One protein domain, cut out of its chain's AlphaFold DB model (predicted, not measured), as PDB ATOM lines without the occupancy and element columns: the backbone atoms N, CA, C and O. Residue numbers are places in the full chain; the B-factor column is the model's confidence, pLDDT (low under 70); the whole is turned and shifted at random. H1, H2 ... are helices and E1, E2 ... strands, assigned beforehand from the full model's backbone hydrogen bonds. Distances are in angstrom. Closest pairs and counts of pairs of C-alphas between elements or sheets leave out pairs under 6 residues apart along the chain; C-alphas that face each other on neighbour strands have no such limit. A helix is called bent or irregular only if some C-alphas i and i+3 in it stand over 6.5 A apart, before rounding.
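Overview. This is residues 66 to 140 of the 165 residues of an uncharacterized protein of Frankia inefficax (strain DSM 45817 / CECT 9037 / EuI1c) (UniProt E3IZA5). A twisted hairpin of two strands, E1 and E2, has the short helix H1 to one side and the longest helix, H4, to the other, near the hairpin's turn. From the far end of E2 the chain turns into H2 and folds back through a separate strand, E3, on the same side as H1, then runs through the small helix H3 to H4. The printed part has 75 residues with four named helices and three named strands, in the order H1, E1, E2, H2, E3, H3, H4; the sheet's order is E1, E2, antiparallel, and the class is mixed, helices and strands. The whole is compact, with a radius of gyration of the C-alphas of 12.6 A and spans of 34 by 26 by 19 A.

Arrangement. Begin with H1, residues 66 to 71, and E1, residues 76 to 80: their closest C-alphas are those of Leu 67 and Glu 79, 7.5 A apart. Next find E2, residues 84 to 90, which forms a hairpin with E1. These strands are antiparallel, with 162 degrees between their directions; N 77 and O 86 are 2.9 A apart and N 80 and O 84 2.8 A, within hydrogen-bond range. The closest C-alphas of H1 and E2 are those of Leu 67 and Ala 85, 7.2 A apart. H2, residues 91 to 98, is irregular: C-alphas 92 and 95 are 7.1 A apart. E3, residues 103 to 107, pairs with no named strand; its closest C-alpha to H2 is that of Val 106, 6.2 A from that of Ala 98. E2 and E3 are near each other, with 5 pairs of C-alphas within 10 A. H3, residues 113 to 116, is close to but not clearly touching H4, residues 121 to 134; the closest C-alphas, of Leu 116 and Leu 124, are 6.9 A apart. The closest C-alphas of E1 and H4 are those of Tyr 80 and Glu 123, 7.5 A apart. H1 and H4 are apart. Every O i to N i+4 pair is within hydrogen-bond range in H1 and H4, against 2 of 4 in H2; H3 is too short for such a pair.

Along the chain. Find C-alpha 66 at (238.549, 254.567, 237.473), where H1 begins. E1 is 10.4 A long; E2 runs 18.7 A from C-alpha 84 at (246.522, 252.243, 242.538). H2 is 11.2 A long and E3 11.0 A. H4 runs 20.0 A and ends at C-alpha 134, (252.290, 242.452, 254.029).

Size, cuts and confidence. Look for the two C-alphas farthest apart at Pro 101 and His 140, 38.5 A. The printed part has no cut, and the six links between named elements are tight. Its mean pLDDT is 76.1; residue 78, residues 81 to 82 and residues 135 to 140 are under 70.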
ATOM      1  N   ALA A  66     238.652 255.995 237.142       70.19
ATOM      2  CA  ALA A  66     238.549 254.567 237.473       70.19
ATOM      3  C   ALA A  66     238.598 254.294 238.992       70.19
ATOM      4  O   ALA A  66     237.987 253.346 239.472       70.19
ATOM      5  N   LEU A  67     239.290 255.157 239.740       71.31
ATOM      6  CA  LEU A  67     239.421 255.075 241.189       71.31
ATOM      7  C   LEU A  67     238.144 255.533 241.911       71.31
ATOM      8  O   LEU A  67     237.680 254.845 242.816       71.31
ATOM      9  N   GLU A  68     237.512 256.621 241.462       72.38
ATOM     10  CA  GLU A  68     236.205 257.043 241.988       72.38
ATOM     11  C   GLU A  68     235.123 255.991 241.699       72.38
ATOM     12  O   GLU A  68     234.295 255.700 242.558       72.38
ATOM     13  N   ALA A  69     235.154 255.367 240.516       74.00
ATOM     14  CA  ALA A  69     234.237 254.280 240.177       74.00
ATOM     15  C   ALA A  69     234.449 253.031 241.052       74.00
ATOM     16  O   ALA A  69     233.483 252.329 241.337       74.00
ATOM     17  N   LEU A  70     235.686 252.760 241.487       74.94
ATOM     18  CA  LEU A  70     235.991 251.681 242.428       74.94
ATOM     19  C   LEU A  70     235.479 252.005 243.841       74.94
ATOM     20  O   LEU A  70     234.899 251.133 244.485       74.94
ATOM     21  N   GLY A  71     235.636 253.255 244.292       74.94
ATOM     22  CA  GLY A  71     235.174 253.723 245.605       74.94
ATOM     23  C   GLY A  71     233.654 253.662 245.802       74.94
ATOM     24  O   GLY A  71     233.185 253.478 246.921       74.94
ATOM     25  N   GLU A  72     232.877 253.740 244.719       77.69
ATOM     26  CA  GLU A  72     231.419 253.533 244.754       77.69
ATOM     27  C   GLU A  72     231.028 252.056 244.967       77.69
ATOM     28  O   GLU A  72     229.909 251.756 245.383       77.69
ATOM     29  N   VAL A  73     231.931 251.116 244.659       72.69
ATOM     30  CA  VAL A  73     231.668 249.667 244.705       72.69
ATOM     31  C   VAL A  73     232.244 249.027 245.967       72.69
ATOM     32  O   VAL A  73     231.655 248.077 246.490       72.69
ATOM     33  N   VAL A  74     233.389 249.520 246.450       75.50
ATOM     34  CA  VAL A  74     234.148 248.940 247.567       75.50
ATOM     35  C   VAL A  74     234.719 250.048 248.456       75.50
ATOM     36  O   VAL A  74     235.191 251.055 247.928       75.50
ATOM     37  N   PRO A  75     234.751 249.868 249.791       72.94
ATOM     38  CA  PRO A  75     235.518 250.749 250.665       72.94
ATOM     39  C   PRO A  75     237.012 250.713 250.305       72.94
ATOM     40  O   PRO A  75     237.697 249.706 250.482       72.94
ATOM     41  N   VAL A  76     237.520 251.832 249.789       74.69
ATOM     42  CA  VAL A  76     238.946 252.032 249.502       74.69
ATOM     43  C   VAL A  76     239.618 252.603 250.749       74.69
ATOM     44  O   VAL A  76     239.196 253.636 251.263       74.69
ATOM     45  N   HIS A  77     240.672 251.942 251.227       71.44
ATOM     46  CA  HIS A  77     241.421 252.362 252.417       71.44
ATOM     47  C   HIS A  77     242.493 253.389 252.076       71.44
ATOM     48  O   HIS A  77     242.662 254.392 252.770       71.44
ATOM     49  N   HIS A  78     243.208 253.148 250.980       69.81
ATOM     50  CA  HIS A  78     244.216 254.065 250.478       69.81
ATOM     51  C   HIS A  78     244.125 254.163 248.969       69.81
ATOM     52  O   HIS A  78     244.226 253.166 248.255       69.81
ATOM     53  N   GLU A  79     243.977 255.387 248.490       75.75
ATOM     54  CA  GLU A  79     244.082 255.721 247.083       75.75
ATOM     55  C   GLU A  79     245.473 256.282 246.791       75.75
ATOM     56  O   GLU A  79     245.968 257.169 247.488       75.75
ATOM     57  N   TYR A  80     246.110 255.766 245.746       71.31
ATOM     58  CA  TYR A  80     247.280 256.393 245.162       71.31
ATOM     59  C   TYR A  80     246.988 256.685 243.698       71.31
ATOM     60  O   TYR A  80     247.140 255.854 242.793       71.31
ATOM     61  N   ALA A  81     246.505 257.907 243.483       62.72
ATOM     62  CA  ALA A  81     246.253 258.423 242.155       62.72
ATOM     63  C   ALA A  81     247.535 258.325 241.300       62.72
ATOM     64  O   ALA A  81     248.625 258.619 241.794       62.72
ATOM     65  N   PRO A  82     247.423 257.948 240.015       65.62
ATOM     66  CA  PRO A  82     246.181 257.859 239.242       65.62
ATOM     67  C   PRO A  82     245.556 256.454 239.118       65.62
ATOM     68  O   PRO A  82     244.485 256.355 238.520       65.62
ATOM     69  N   ARG A  83     246.210 255.375 239.580       75.38
ATOM     70  CA  ARG A  83     245.842 253.994 239.185       75.38
ATOM     71  C   ARG A  83     245.894 252.935 240.282       75.38
ATOM     72  O   ARG A  83     245.504 251.806 240.006       75.38
ATOM     73  N   LEU A  84     246.372 253.243 241.483       79.69
ATOM     74  CA  LEU A  84     246.522 252.243 242.538       79.69
ATOM     75  C   LEU A  84     245.517 252.491 243.659       79.69
ATOM     76  O   LEU A  84     245.308 253.628 244.079       79.69
ATOM     77  N   ALA A  85     244.919 251.418 244.160       83.69
ATOM     78  CA  ALA A  85     244.052 251.457 245.327       83.69
ATOM     79  C   ALA A  85     244.292 250.231 246.212       83.69
ATOM     80  O   ALA A  85     244.498 249.129 245.706       83.69
ATOM     81  N   LEU A  86     244.247 250.433 247.528       83.44
ATOM     82  CA  LEU A  86     244.185 249.365 248.520       83.44
ATOM     83  C   LEU A  86     242.750 249.222 249.008       83.44
ATOM     84  O   LEU A  86     242.120 250.202 249.417       83.44
ATOM     85  N   VAL A  87     242.252 247.996 248.962       82.62
ATOM     86  CA  VAL A  87     240.890 247.639 249.358       82.62
ATOM     87  C   VAL A  87     240.941 246.467 250.324       82.62
ATOM     88  O   VAL A  87     241.712 245.535 250.118       82.62
ATOM     89  N   GLU A  88     240.118 246.499 251.365       82.56
ATOM     90  CA  GLU A  88     239.943 245.362 252.269       82.56
ATOM     91  C   GLU A  88     238.648 244.643 251.889       82.56
ATOM     92  O   GLU A  88     237.552 245.182 252.058       82.56
ATOM     93  N   LEU A  89     238.758 243.443 251.316       78.38
ATOM     94  CA  LEU A  89     237.587 242.660 250.913       78.38
ATOM     95  C   LEU A  89     237.815 241.151 251.052       78.38
ATOM     96  O   LEU A  89     238.956 240.694 250.975       78.38
ATOM     97  N   PRO A  90     236.748 240.357 251.265       76.00
ATOM     98  CA  PRO A  90     236.856 238.903 251.307       76.00
ATOM     99  C   PRO A  90     237.308 238.360 249.951       76.00
ATOM    100  O   PRO A  90     236.835 238.820 248.913       76.00
ATOM    101  N   LEU A  91     238.133 237.308 249.932       74.44
ATOM    102  CA  LEU A  91     238.609 236.695 248.679       74.44
ATOM    103  C   LEU A  91     237.471 236.268 247.728       74.44
ATOM    104  O   LEU A  91     237.642 236.261 246.510       74.44
ATOM    105  N   ALA A  92     236.285 235.975 248.270       75.00
ATOM    106  CA  ALA A  92     235.081 235.678 247.494       75.00
ATOM    107  C   ALA A  92     234.634 236.827 246.563       75.00
ATOM    108  O   ALA A  92     234.018 236.572 245.527       75.00
ATOM    109  N   ASP A  93     234.952 238.079 246.901       77.56
ATOM    110  CA  ASP A  93     234.577 239.280 246.149       77.56
ATOM    111  C   ASP A  93     235.617 239.701 245.098       77.56
ATOM    112  O   ASP A  93     235.305 240.488 244.203       77.56
ATOM    113  N   VAL A  94     236.825 239.131 245.128       79.31
ATOM    114  CA  VAL A  94     237.888 239.366 244.132       79.31
ATOM    115  C   VAL A  94     237.420 239.205 242.684       79.31
ATOM    116  O   VAL A  94     237.654 240.128 241.898       79.31
ATOM    117  N   PRO A  95     236.737 238.113 242.275       77.31
ATOM    118  CA  PRO A  95     236.312 237.956 240.885       77.31
ATOM    119  C   PRO A  95     235.330 239.045 240.436       77.31
ATOM    120  O   PRO A  95     235.326 239.413 239.264       77.31
ATOM    121  N   ARG A  96     234.528 239.600 241.357       78.94
ATOM    122  CA  ARG A  96     233.611 240.710 241.065       78.94
ATOM    123  C   ARG A  96     234.379 241.991 240.739       78.94
ATOM    124  O   ARG A  96     233.990 242.701 239.817       78.94
ATOM    125  N   ILE A  97     235.466 242.260 241.461       79.69
ATOM    126  CA  ILE A  97     236.317 243.439 241.239       79.69
ATOM    127  C   ILE A  97     237.203 243.256 240.008       79.69
ATOM    128  O   ILE A  97     237.303 244.160 239.185       79.69
ATOM    129  N   ALA A  98     237.774 242.067 239.814       79.31
ATOM    130  CA  ALA A  98     238.571 241.743 238.634       79.31
ATOM    131  C   ALA A  98     237.760 241.785 237.323       79.31
ATOM    132  O   ALA A  98     238.328 242.004 236.258       79.31
ATOM    133  N   ALA A  99     236.436 241.604 237.387       78.12
ATOM    134  CA  ALA A  99     235.546 241.724 236.233       78.12
ATOM    135  C   ALA A  99     235.272 243.179 235.803       78.12
ATOM    136  O   ALA A  99     234.628 243.401 234.773       78.12
ATOM    137  N   LEU A 100     235.718 244.178 236.572       76.44
ATOM    138  CA  LEU A 100     235.503 245.581 236.235       76.44
ATOM    139  C   LEU A 100     236.375 245.984 235.033       76.44
ATOM    140  O   LEU A 100     237.573 245.710 235.012       76.44
ATOM    141  N   PRO A 101     235.817 246.701 234.040       70.38
ATOM    142  CA  PRO A 101     236.494 246.974 232.766       70.38
ATOM    143  C   PRO A 101     237.720 247.886 232.893       70.38
ATOM    144  O   PRO A 101     238.513 247.999 231.961       70.38
ATOM    145  N   TYR A 102     237.854 248.574 234.024       76.94
ATOM    146  CA  TYR A 102     238.949 249.486 234.326       76.94
ATOM    147  C   TYR A 102     239.981 248.882 235.288       76.94
ATOM    148  O   TYR A 102     240.930 249.574 235.645       76.94
ATOM    149  N   VAL A 103     239.815 247.627 235.715       80.94
ATOM    150  CA  VAL A 103     240.766 246.910 236.571       80.94
ATOM    151  C   VAL A 103     241.709 246.092 235.688       80.94
ATOM    152  O   VAL A 103     241.278 245.293 234.865       80.94
ATOM    153  N   VAL A 104     243.013 246.314 235.848       81.94
ATOM    154  CA  VAL A 104     244.085 245.550 235.186       81.94
ATOM    155  C   VAL A 104     244.403 244.290 235.979       81.94
ATOM    156  O   VAL A 104     244.665 243.240 235.398       81.94
ATOM    157  N   GLY A 105     244.365 244.382 237.308       80.88
ATOM    158  CA  GLY A 105     244.595 243.240 238.178       80.88
ATOM    159  C   GLY A 105     244.294 243.544 239.637       80.88
ATOM    160  O   GLY A 105     244.329 244.697 240.067       80.88
ATOM    161  N   VAL A 106     243.996 242.482 240.380       85.62
ATOM    162  CA  VAL A 106     243.829 242.485 241.834       85.62
ATOM    163  C   VAL A 106     244.858 241.517 242.397       85.62
ATOM    164  O   VAL A 106     244.919 240.369 241.953       85.62
ATOM    165  N   TYR A 107     245.683 241.983 243.327       83.88
ATOM    166  CA  TYR A 107     246.810 241.225 243.854       83.88
ATOM    167  C   TYR A 107     246.760 241.165 245.378       83.88
ATOM    168  O   TYR A 107     246.649 242.182 246.054       83.88
ATOM    169  N   GLU A 108     246.880 239.950 245.896       82.81
ATOM    170  CA  GLU A 108     247.056 239.621 247.318       82.81
ATOM    171  C   GLU A 108     248.542 239.579 247.725       82.81
ATOM    172  O   GLU A 108     248.881 239.563 248.903       82.81
ATOM    173  N   ALA A 109     249.442 239.585 246.739       81.19
ATOM    174  CA  ALA A 109     250.890 239.569 246.907       81.19
ATOM    175  C   ALA A 109     251.561 240.443 245.834       81.19
ATOM    176  O   ALA A 109     250.898 241.191 245.115       81.19
ATOM    177  N   ALA A 110     252.887 240.353 245.707       81.88
ATOM    178  CA  ALA A 110     253.640 241.108 244.709       81.88
ATOM    179  C   ALA A 110     253.051 240.933 243.293       81.88
ATOM    180  O   ALA A 110     252.961 239.797 242.813       81.88
ATOM    181  N   PRO A 111     252.677 242.033 242.604       85.31
ATOM    182  CA  PRO A 111     252.250 241.970 241.216       85.31
ATOM    183  C   PRO A 111     253.354 241.378 240.330       85.31
ATOM    184  O   PRO A 111     254.543 241.549 240.625       85.31
ATOM    185  N   PRO A 112     252.995 240.721 239.215       81.75
ATOM    186  CA  PRO A 112     253.978 240.177 238.291       81.75
ATOM    187  C   PRO A 112     254.858 241.294 237.701       81.75
ATOM    188  O   PRO A 112     254.404 242.433 237.543       81.75
ATOM    189  N   PRO A 113     256.113 240.982 237.325       78.81
ATOM    190  CA  PRO A 113     257.085 241.978 236.871       78.81
ATOM    191  C   PRO A 113     256.628 242.736 235.621       78.81
ATOM    192  O   PRO A 113     257.003 243.889 235.437       78.81
ATOM    193  N   GLU A 114     255.786 242.119 234.792       82.12
ATOM    194  CA  GLU A 114     255.180 242.752 233.616       82.12
ATOM    195  C   GLU A 114     254.313 243.952 234.001       82.12
ATOM    196  O   GLU A 114     254.353 244.979 233.333       82.12
ATOM    197  N   ILE A 115     253.582 243.853 235.111       82.06
ATOM    198  CA  ILE A 115     252.730 244.929 235.620       82.06
ATOM    199  C   ILE A 115     253.584 245.979 236.311       82.06
ATOM    200  O   ILE A 115     253.421 247.161 236.029       82.06
ATOM    201  N   LEU A 116     254.556 245.563 237.127       81.88
ATOM    202  CA  LEU A 116     255.505 246.484 237.759       81.88
ATOM    203  C   LEU A 116     256.258 247.331 236.722       81.88
ATOM    204  O   LEU A 116     256.453 248.520 236.938       81.88
ATOM    205  N   ALA A 117     256.611 246.761 235.567       82.44
ATOM    206  CA  ALA A 117     257.261 247.489 234.478       82.44
ATOM    207  C   ALA A 117     256.367 248.561 233.821       82.44
ATOM    208  O   ALA A 117     256.881 249.452 233.148       82.44
ATOM    209  N   THR A 118     255.042 248.484 233.997       79.75
ATOM    210  CA  THR A 118     254.096 249.509 233.516       79.75
ATOM    211  C   THR A 118     253.848 250.635 234.520       79.75
ATOM    212  O   THR A 118     253.244 251.645 234.152       79.75
ATOM    213  N   LEU A 119     254.297 250.465 235.767       79.75
ATOM    214  CA  LEU A 119     254.144 251.440 236.844       79.75
ATOM    215  C   LEU A 119     255.285 252.463 236.814       79.75
ATOM    216  O   LEU A 119     256.437 252.125 236.549       79.75
ATOM    217  N   GLY A 120     254.967 253.722 237.113       79.62
ATOM    218  CA  GLY A 120     255.965 254.768 237.325       79.62
ATOM    219  C   GLY A 120     256.692 254.632 238.668       79.62
ATOM    220  O   GLY A 120     256.269 253.892 239.555       79.62
ATOM    221  N   ASP A 121     257.766 255.402 238.862       78.94
ATOM    222  CA  ASP A 121     258.603 255.343 240.073       78.94
ATOM    223  C   ASP A 121     257.814 255.537 241.379       78.94
ATOM    224  O   ASP A 121     258.030 254.832 242.365       78.94
ATOM    225  N   LEU A 122     256.865 256.476 241.379       77.88
ATOM    226  CA  LEU A 122     256.015 256.770 242.535       77.88
ATOM    227  C   LEU A 122     255.037 255.629 242.855       77.88
ATOM    228  O   LEU A 122     254.839 255.282 244.018       77.88
ATOM    229  N   GLU A 123     254.471 255.008 241.821       82.56
ATOM    230  CA  GLU A 123     253.584 253.848 241.941       82.56
ATOM    231  C   GLU A 123     254.358 252.628 242.463       82.56
ATOM    232  O   GLU A 123     253.886 251.915 243.346       82.56
ATOM    233  N   LEU A 124     255.595 252.429 242.001       84.00
ATOM    234  CA  LEU A 124     256.478 251.379 242.504       84.00
ATOM    235  C   LEU A 124     256.838 251.570 243.981       84.00
ATOM    236  O   LEU A 124     256.873 250.589 244.725       84.00
ATOM    237  N   ILE A 125     257.089 252.804 244.433       84.50
ATOM    238  CA  ILE A 125     257.322 253.094 245.858       84.50
ATOM    239  C   ILE A 125     256.100 252.694 246.691       84.50
ATOM    240  O   ILE A 125     256.261 252.074 247.742       84.50
ATOM    241  N   PHE A 126     254.894 252.992 246.206       84.62
ATOM    242  CA  PHE A 126     253.657 252.599 246.874       84.62
ATOM    243  C   PHE A 126     253.520 251.076 246.983       84.62
ATOM    244  O   PHE A 126     253.314 250.556 248.079       84.62
ATOM    245  N   VAL A 127     253.712 250.348 245.876       84.62
ATOM    246  CA  VAL A 127     253.665 248.876 245.875       84.62
ATOM    247  C   VAL A 127     254.702 248.296 246.835       84.62
ATOM    248  O   VAL A 127     254.398 247.371 247.580       84.62
ATOM    249  N   ARG A 128     255.914 248.859 246.880       84.94
ATOM    250  CA  ARG A 128     256.956 248.428 247.823       84.94
ATOM    251  C   ARG A 128     256.555 248.664 249.277       84.94
ATOM    252  O   ARG A 128     256.749 247.769 250.087       84.94
ATOM    253  N   ALA A 129     255.984 249.824 249.599       83.12
ATOM    254  CA  ALA A 129     255.515 250.126 250.951       83.12
ATOM    255  C   ALA A 129     254.388 249.177 251.392       83.12
ATOM    256  O   ALA A 129     254.388 248.704 252.529       83.12
ATOM    257  N   TRP A 130     253.466 248.853 250.483       84.19
ATOM    258  CA  TRP A 130     252.426 247.853 250.713       84.19
ATOM    259  C   TRP A 130     253.008 246.445 250.917       84.19
ATOM    260  O   TRP A 130     252.673 245.776 251.889       84.19
ATOM    261  N   LEU A 131     253.959 246.017 250.082       84.31
ATOM    262  CA  LEU A 131     254.622 244.718 250.247       84.31
ATOM    263  C   LEU A 131     255.415 244.617 251.554       84.31
ATOM    264  O   LEU A 131     255.401 243.565 252.185       84.31
ATOM    265  N   SER A 132     256.061 245.700 251.995       81.12
ATOM    266  CA  SER A 132     256.704 245.759 253.313       81.12
ATOM    267  C   SER A 132     255.695 245.595 254.454       81.12
ATOM    268  O   SER A 132     255.999 244.943 255.450       81.12
ATOM    269  N   ARG A 133     254.476 246.132 254.305       75.75
ATOM    270  CA  ARG A 133     253.388 245.937 255.273       75.75
ATOM    271  C   ARG A 133     252.912 244.481 255.304       75.75
ATOM    272  O   ARG A 133     252.783 243.925 256.390       75.75
ATOM    273  N   LEU A 134     252.706 243.859 254.139       76.00
ATOM    274  CA  LEU A 134     252.290 242.452 254.029       76.00
ATOM    275  C   LEU A 134     253.348 241.465 254.542       76.00
ATOM    276  O   LEU A 134     253.008 240.442 255.128       76.00
ATOM    277  N   GLY A 135     254.631 241.761 254.317       66.69
ATOM    278  CA  GLY A 135     255.759 240.894 254.666       66.69
ATOM    279  C   GLY A 135     256.093 240.810 256.158       66.69
ATOM    280  O   GLY A 135     257.030 240.103 256.516       66.69
ATOM    281  N   GLY A 136     255.353 241.502 257.030       49.75
ATOM    282  CA  GLY A 136     255.578 241.435 258.474       49.75
ATOM    283  C   GLY A 136     256.662 242.376 259.010       49.75
ATOM    284  O   GLY A 136     257.068 242.217 260.154       49.75
ATOM    285  N   ASP A 137     257.075 243.418 258.279       44.88
ATOM    286  CA  ASP A 137     257.886 244.507 258.865       44.88
ATOM    287  C   ASP A 137     257.065 245.445 259.775       44.88
ATOM    288  O   ASP A 137     257.596 246.382 260.370       44.88
ATOM    289  N   ALA A 138     255.784 245.135 260.011       45.22
ATOM    290  CA  ALA A 138     255.079 245.578 261.219       45.22
ATOM    291  C   ALA A 138     255.727 245.038 262.519       45.22
ATOM    292  O   ALA A 138     255.320 245.422 263.612       45.22
ATOM    293  N   GLN A 139     256.758 244.193 262.403       42.75
ATOM    294  CA  GLN A 139     257.658 243.788 263.478       42.75
ATOM    295  C   GLN A 139     258.902 244.695 263.616       42.75
ATOM    296  O   GLN A 139     259.838 244.346 264.324       42.75
ATOM    297  N   HIS A 140     258.921 245.880 262.992       45.03
ATOM    298  CA  HIS A 140     259.850 246.965 263.331       45.03
ATOM    299  C   HIS A 140     259.096 248.118 264.001       45.03
ATOM    300  O   HIS A 140     258.653 249.077 263.366       45.03
TER     301      HIS A 140